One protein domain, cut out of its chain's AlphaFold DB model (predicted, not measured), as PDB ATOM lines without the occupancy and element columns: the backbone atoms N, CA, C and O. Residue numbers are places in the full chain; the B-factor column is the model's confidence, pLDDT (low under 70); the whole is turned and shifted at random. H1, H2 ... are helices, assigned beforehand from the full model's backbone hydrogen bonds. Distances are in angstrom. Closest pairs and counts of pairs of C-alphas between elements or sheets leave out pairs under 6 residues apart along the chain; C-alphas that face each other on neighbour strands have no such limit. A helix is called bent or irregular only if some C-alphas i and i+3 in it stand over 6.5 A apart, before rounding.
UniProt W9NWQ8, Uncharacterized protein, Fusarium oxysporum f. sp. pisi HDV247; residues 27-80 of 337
ATOM      1  N   PRO A  27      17.232 -37.249  29.965       65.81
ATOM      2  CA  PRO A  27      15.905 -36.784  30.348       65.81
ATOM      3  C   PRO A  27      15.995 -35.615  31.335       65.81
ATOM      4  O   PRO A  27      16.736 -35.663  32.312       65.81
ATOM      5  N   THR A  28      15.256 -34.540  31.064       73.56
ATOM      6  CA  THR A  28      15.198 -33.371  31.956       73.56
ATOM      7  C   THR A  28      14.499 -33.708  33.277       73.56
ATOM      8  O   THR A  28      14.833 -33.146  34.321       73.56
ATOM      9  N   LEU A  29      13.546 -34.637  33.225       80.19
ATOM     10  CA  LEU A  29      12.902 -35.233  34.385       80.19
ATOM     11  C   LEU A  29      13.520 -36.608  34.662       80.19
ATOM     12  O   LEU A  29      13.807 -37.336  33.709       80.19
ATOM     13  N   PRO A  30      13.707 -36.982  35.934       83.75
ATOM     14  CA  PRO A  30      14.195 -38.303  36.291       83.75
ATOM     15  C   PRO A  30      13.191 -39.385  35.848       83.75
ATOM     16  O   PRO A  30      11.977 -39.167  35.908       83.75
ATOM     17  N   PRO A  31      13.661 -40.573  35.435       86.62
ATOM     18  CA  PRO A  31      12.793 -41.723  35.213       86.62
ATOM     19  C   PRO A  31      12.006 -42.102  36.478       86.62
ATOM     20  O   PRO A  31      12.517 -41.992  37.595       86.62
ATOM     21  N   LEU A  32      10.786 -42.624  36.316       87.38
ATOM     22  CA  LEU A  32       9.913 -43.001  37.439       87.38
ATOM     23  C   LEU A  32      10.554 -44.034  38.384       87.38
ATOM     24  O   LEU A  32      10.322 -44.001  39.588       87.38
ATOM     25  N   GLU A  33      11.378 -44.932  37.850       90.69
ATOM     26  CA  GLU A  33      12.143 -45.906  38.640       90.69
ATOM     27  C   GLU A  33      13.099 -45.231  39.636       90.69
ATOM     28  O   GLU A  33      13.205 -45.680  40.773       90.69
ATOM     29  N   ARG A  34      13.735 -44.115  39.248       87.56
ATOM     30  CA  ARG A  34      14.654 -43.356  40.105       87.56
ATOM     31  C   ARG A  34      13.898 -42.608  41.191       87.56
ATOM     32  O   ARG A  34      14.342 -42.611  42.329       87.56
ATOM     33  N   LEU A  35      12.742 -42.036  40.849       87.00
ATOM     34  CA  LEU A  35      11.849 -41.404  41.826       87.00
ATOM     35  C   LEU A  35      11.396 -42.403  42.892       87.00
ATOM     36  O   LEU A  35      11.500 -42.116  44.077       87.00
ATOM     37  N   ARG A  36      10.948 -43.593  42.475       90.56
ATOM     38  CA  ARG A  36      10.514 -44.647  43.403       90.56
ATOM     39  C   ARG A  36      11.660 -45.154  44.272       90.56
ATOM     40  O   ARG A  36      11.464 -45.299  45.468       90.56
ATOM     41  N   ALA A  37      12.834 -45.390  43.686       89.50
ATOM     42  CA  ALA A  37      14.009 -45.833  44.432       89.50
ATOM     43  C   ALA A  37      14.438 -44.808  45.496       89.50
ATOM     44  O   ALA A  37      14.732 -45.194  46.625       89.50
ATOM     45  N   ALA A  38      14.425 -43.514  45.153       88.69
ATOM     46  CA  ALA A  38      14.725 -42.437  46.091       88.69
ATOM     47  C   ALA A  38      13.685 -42.339  47.212       88.69
ATOM     48  O   ALA A  38      14.055 -42.220  48.369       88.69
ATOM     49  N   ASP A  39      12.395 -42.433  46.882       89.19
ATOM     50  CA  ASP A  39      11.312 -42.401  47.872       89.19
ATOM     51  C   ASP A  39      11.436 -43.563  48.870       89.19
ATOM     52  O   ASP A  39      11.390 -43.361  50.078       89.19
ATOM     53  N   THR A  40      11.722 -44.773  48.377       90.69
ATOM     54  CA  THR A  40      11.941 -45.951  49.234       90.69
ATOM     55  C   THR A  40      13.229 -45.909  50.051       90.69
ATOM     56  O   THR A  40      13.352 -46.672  51.004       90.69
ATOM     57  N   SER A  41      14.205 -45.079  49.672       90.50
ATOM     58  CA  SER A  41      15.467 -44.958  50.408       90.50
ATOM     59  C   SER A  41      15.424 -43.874  51.485       90.50
ATOM     60  O   SER A  41      16.384 -43.754  52.247       90.50
ATOM     61  N   LEU A  42      14.353 -43.073  51.556       88.62
ATOM     62  CA  LEU A  42      14.190 -42.077  52.610       88.62
ATOM     63  C   LEU A  42      14.014 -42.762  53.977       88.62
ATOM     64  O   LEU A  42      13.348 -43.795  54.060       88.62
ATOM     65  N   PRO A  43      14.584 -42.199  55.059       83.06
ATOM     66  CA  PRO A  43      14.414 -42.757  56.395       83.06
ATOM     67  C   PRO A  43      12.938 -42.794  56.811       83.06
ATOM     68  O   PRO A  43      12.205 -41.821  56.623       83.06
ATOM     69  N   ASP A  44      12.516 -43.914  57.396       82.25
ATOM     70  CA  ASP A  44      11.142 -44.128  57.850       82.25
ATOM     71  C   ASP A  44      10.931 -43.507  59.239       82.25
ATOM     72  O   ASP A  44      11.536 -43.923  60.226       82.25
ATOM     73  N   GLU A  45      10.050 -42.509  59.307       81.81
ATOM     74  CA  GLU A  45       9.712 -41.773  60.532       81.81
ATOM     75  C   GLU A  45       9.028 -42.627  61.608       81.81
ATOM     76  O   GLU A  45       8.930 -42.204  62.760       81.81
ATOM     77  N   THR A  46       8.536 -43.814  61.245       83.75
ATOM     78  CA  THR A  46       7.881 -44.742  62.175       83.75
ATOM     79  C   THR A  46       8.872 -45.611  62.948       83.75
ATOM     80  O   THR A  46       8.496 -46.235  63.944       83.75
ATOM     81  N   LEU A  47      10.142 -45.639  62.529       80.75
ATOM     82  CA  LEU A  47      11.191 -46.384  63.214       80.75
ATOM     83  C   LEU A  47      11.666 -45.639  64.465       80.75
ATOM     84  O   LEU A  47      11.871 -44.425  64.471       80.75
ATOM     85  N   SER A  48      11.884 -46.387  65.548       82.50
ATOM     86  CA  SER A  48      12.285 -45.836  66.850       82.50
ATOM     87  C   SER A  48      13.644 -45.131  66.835       82.50
ATOM     88  O   SER A  48      13.938 -44.346  67.732       82.50
ATOM     89  N   ASP A  49      14.481 -45.427  65.845       82.56
ATOM     90  CA  ASP A  49      15.819 -44.880  65.664       82.56
ATOM     91  C   ASP A  49      15.888 -43.782  64.591       82.56
ATOM     92  O   ASP A  49      16.982 -43.291  64.333       82.56
ATOM     93  N   TYR A  50      14.758 -43.325  64.035       76.94
ATOM     94  CA  TYR A  50      14.699 -42.302  62.976       76.94
ATOM     95  C   TYR A  50      15.486 -41.014  63.292       76.94
ATOM     96  O   TYR A  50      16.091 -40.414  62.406       76.94
ATOM     97  N   LEU A  51      15.510 -40.587  64.561       78.38
ATOM     98  CA  LEU A  51      16.239 -39.390  65.012       78.38
ATOM     99  C   LEU A  51      17.697 -39.664  65.411       78.38
ATOM    100  O   LEU A  51      18.395 -38.758  65.871       78.38
ATOM    101  N   SER A  52      18.166 -40.901  65.269       84.38
ATOM    102  CA  SER A  52      19.541 -41.266  65.594       84.38
ATOM    103  C   SER A  52      20.484 -40.698  64.541       84.38
ATOM    104  O   SER A  52      20.281 -40.858  63.339       84.38
ATOM    105  N   GLY A  53      21.542 -40.024  64.990       82.81
ATOM    106  CA  GLY A  53      22.546 -39.474  64.086       82.81
ATOM    107  C   GLY A  53      23.264 -40.575  63.305       82.81
ATOM    108  O   GLY A  53      23.728 -41.556  63.883       82.81
ATOM    109  N   VAL A  54      23.404 -40.380  61.995       85.62
ATOM    110  CA  VAL A  54      24.234 -41.213  61.116       85.62
ATOM    111  C   VAL A  54      25.533 -40.482  60.752       85.62
ATOM    112  O   VAL A  54      25.575 -39.247  60.786       85.62
ATOM    113  N   PRO A  55      26.610 -41.202  60.386       91.56
ATOM    114  CA  PRO A  55      27.842 -40.571  59.930       91.56
ATOM    115  C   PRO A  55      27.604 -39.652  58.724       91.56
ATOM    116  O   PRO A  55      26.884 -40.004  57.790       91.56
ATOM    117  N   GLN A  56      28.270 -38.495  58.707       79.12
ATOM    118  CA  GLN A  56      28.161 -37.512  57.621       79.12
ATOM    119  C   GLN A  56      28.454 -38.118  56.238       79.12
ATOM    120  O   GLN A  56      27.814 -37.755  55.252       79.12
ATOM    121  N   GLU A  57      29.417 -39.036  56.158       86.94
ATOM    122  CA  GLU A  57      29.800 -39.695  54.906       86.94
ATOM    123  C   GLU A  57      28.665 -40.560  54.344       86.94
ATOM    124  O   GLU A  57      28.385 -40.496  53.149       86.94
ATOM    125  N   SER A  58      27.931 -41.264  55.209       85.69
ATOM    126  CA  SER A  58      26.761 -42.058  54.822       85.69
ATOM    127  C   SER A  58      25.616 -41.180  54.309       85.69
ATOM    128  O   SER A  58      24.983 -41.521  53.313       85.69
ATOM    129  N   VAL A  59      25.389 -40.016  54.932       84.12
ATOM    130  CA  VAL A  59      24.398 -39.034  54.450       84.12
ATOM    131  C   VAL A  59      24.782 -38.516  53.067       84.12
ATOM    132  O   VAL A  59      23.936 -38.407  52.181       84.12
ATOM    133  N   LEU A  60      26.063 -38.200  52.864       81.19
ATOM    134  CA  LEU A  60      26.551 -37.696  51.585       81.19
ATOM    135  C   LEU A  60      26.444 -38.754  50.481       81.19
ATOM    136  O   LEU A  60      26.075 -38.428  49.349       81.19
ATOM    137  N   GLU A  61      26.755 -40.008  50.804       86.44
ATOM    138  CA  GLU A  61      26.647 -41.133  49.884       86.44
ATOM    139  C   GLU A  61      25.193 -41.372  49.459       86.44
ATOM    140  O   GLU A  61      24.920 -41.385  48.258       86.44
ATOM    141  N   HIS A  62      24.267 -41.451  50.419       86.56
ATOM    142  CA  HIS A  62      22.826 -41.585  50.170       86.56
ATOM    143  C   HIS A  62      22.279 -40.424  49.332       86.56
ATOM    144  O   HIS A  62      21.659 -40.626  48.286       86.56
ATOM    145  N   ALA A  63      22.601 -39.185  49.710       83.06
ATOM    146  CA  ALA A  63      22.181 -38.007  48.961       83.06
ATOM    147  C   ALA A  63      22.678 -38.050  47.507       83.06
ATOM    148  O   ALA A  63      21.929 -37.736  46.583       83.06
ATOM    149  N   THR A  64      23.928 -38.457  47.280       83.50
ATOM    150  CA  THR A  64      24.540 -38.439  45.943       83.50
ATOM    151  C   THR A  64      24.079 -39.604  45.067       83.50
ATOM    152  O   THR A  64      23.908 -39.423  43.860       83.50
ATOM    153  N   LYS A  65      23.898 -40.797  45.643       86.88
ATOM    154  CA  LYS A  65      23.570 -42.019  44.894       86.88
ATOM    155  C   LYS A  65      22.074 -42.222  44.699       86.88
ATOM    156  O   LYS A  65      21.674 -42.657  43.619       86.88
ATOM    157  N   ASP A  66      21.274 -41.880  45.702       86.12
ATOM    158  CA  ASP A  66      19.856 -42.226  45.732       86.12
ATOM    159  C   ASP A  66      18.974 -41.003  45.476       86.12
ATOM    160  O   ASP A  66      18.067 -41.068  44.649       86.12
ATOM    161  N   ILE A  67      19.282 -39.856  46.095       89.19
ATOM    162  CA  ILE A  67      18.428 -38.658  46.008       89.19
ATOM    163  C   ILE A  67      18.723 -37.813  44.763       89.19
ATOM    164  O   ILE A  67      17.816 -37.510  43.991       89.19
ATOM    165  N   VAL A  68      19.982 -37.430  44.526       82.06
ATOM    166  CA  VAL A  68      20.369 -36.532  43.419       82.06
ATOM    167  C   VAL A  68      19.908 -37.036  42.040       82.06
ATOM    168  O   VAL A  68      19.400 -36.215  41.274       82.06
ATOM    169  N   PRO A  69      20.005 -38.338  41.696       84.88
ATOM    170  CA  PRO A  69      19.513 -38.843  40.410       84.88
ATOM    171  C   PRO A  69      17.990 -38.775  40.240       84.88
ATOM    172  O   PRO A  69      17.503 -38.884  39.116       84.88
ATOM    173  N   ALA A  70      17.245 -38.621  41.336       84.69
ATOM    174  CA  ALA A  70      15.796 -38.457  41.355       84.69
ATOM    175  C   ALA A  70      15.360 -36.981  41.386       84.69
ATOM    176  O   ALA A  70      14.166 -36.692  41.415       84.69
ATOM    177  N   LEU A  71      16.298 -36.030  41.358       81.19
ATOM    178  CA  LEU A  71      15.986 -34.612  41.207       81.19
ATOM    179  C   LEU A  71      15.841 -34.249  39.725       81.19
ATOM    180  O   LEU A  71      16.533 -34.776  38.854       81.19
ATOM    181  N   SER A  72      14.958 -33.298  39.427       75.81
ATOM    182  CA  SER A  72      14.847 -32.719  38.090       75.81
ATOM    183  C   SER A  72      16.155 -32.029  37.688       75.81
ATOM    184  O   SER A  72      16.751 -31.247  38.436       75.81
ATOM    185  N   GLY A  73      16.566 -32.234  36.436       69.38
ATOM    186  CA  GLY A  73      17.698 -31.553  35.805       69.38
ATOM    187  C   GLY A  73      17.420 -30.080  35.492       69.38
ATOM    188  O   GLY A  73      18.052 -29.516  34.603       69.38
ATOM    189  N   GLN A  74      16.482 -29.455  36.205       67.44
ATOM    190  CA  GLN A  74      16.003 -28.084  36.024       67.44
ATOM    191  C   GLN A  74      17.127 -27.056  35.914       67.44
ATOM    192  O   GLN A  74      17.060 -26.116  35.132       67.44
ATOM    193  N   ALA A  75      18.198 -27.279  36.672       63.00
ATOM    194  CA  ALA A  75      19.335 -26.386  36.747       63.00
ATOM    195  C   ALA A  75      20.406 -26.643  35.665       63.00
ATOM    196  O   ALA A  75      21.373 -25.888  35.544       63.00
ATOM    197  N   LEU A  76      20.280 -27.754  34.938       65.50
ATOM    198  CA  LEU A  76      21.305 -28.338  34.070       65.50
ATOM    199  C   LEU A  76      20.805 -28.574  32.636       65.50
ATOM    200  O   LEU A  76      21.588 -28.970  31.777       65.50
ATOM    201  N   SER A  77      19.519 -28.337  32.366       69.75
ATOM    202  CA  SER A  77      18.887 -28.585  31.073       69.75
ATOM    203  C   SER A  77      18.181 -27.335  30.560       69.75
ATOM    204  O   SER A  77      17.282 -26.814  31.211       69.75
ATOM    205  N   SER A  78      18.515 -26.911  29.340       69.38
ATOM    206  CA  SER A  78      17.796 -25.851  28.616       69.38
ATOM    207  C   SER A  78      16.373 -26.246  28.196       69.38
ATOM    208  O   SER A  78      15.632 -25.405  27.698       69.38
ATOM    209  N   ARG A  79      15.993 -27.518  28.385       73.19
ATOM    210  CA  ARG A  79      14.673 -28.073  28.043       73.19
ATOM    211  C   ARG A  79      13.706 -28.099  29.230       73.19
ATOM    212  O   ARG A  79      12.625 -28.672  29.131       73.19
ATOM    213  N   TYR A  80      14.106 -27.547  30.375       72.31
ATOM    214  CA  TYR A  80      13.227 -27.416  31.529       72.31
ATOM    215  C   TYR A  80      12.428 -26.114  31.430       72.31
ATOM    216  O   TYR A  80      12.999 -25.029  31.474       72.31
TER     217      TYR A  80
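What this domain is: This is residues 27 to 80 of the 337 residues of an uncharacterized protein of Fusarium oxysporum f. sp. pisi HDV247 (UniProt W9NWQ8). Two helices, H1 and the longer H2, make a loose helical hairpin that runs in opposite ways, joined at one end by a wide loop, residues 42 to 55. They meet where H1 passes the last part of H2, while the first part of H2 and much of the loop stand free. The printed part has 54 residues, under half of them in the two named helices; the class is all helix, with no named strand. It is loose, with a radius of gyration of the C-alphas of 13.6 A, and spans 42 by 21 by 12 A.

How they stand to each other: H1, residues 32 to 41, and H2, residues 56 to 70, form a helical hairpin and touch, H2 with residues 66 to 70 alone. Their closest C-alphas, those of Leu 35 and Ala 70, are 4.9 A apart. They run opposite ways at a shallow tilt of 24 degrees. In H1 every O i to N i+4 pair is within hydrogen-bond range; in H2, 8 of 11 are.

Where its parts are: H1 begins at C-alpha 32 (9.913, -43.001, 37.439) and is 14.2 A long. H2 is 20.5 A long and ends at C-alpha 70 (15.796, -38.457, 41.355). H2 is irregular, but only just: C-alphas 65 and 68 are 6.52 A apart.

The domain as a whole: The C-alphas farthest apart, those of Ser 48 and Ser 78, are 43.5 A apart. The link from H1 to H2 is long, 14 residues, and the printed part has no cut. Mean pLDDT of the printed part is 81.9; residue 27 and residues 73 to 78 are under 70.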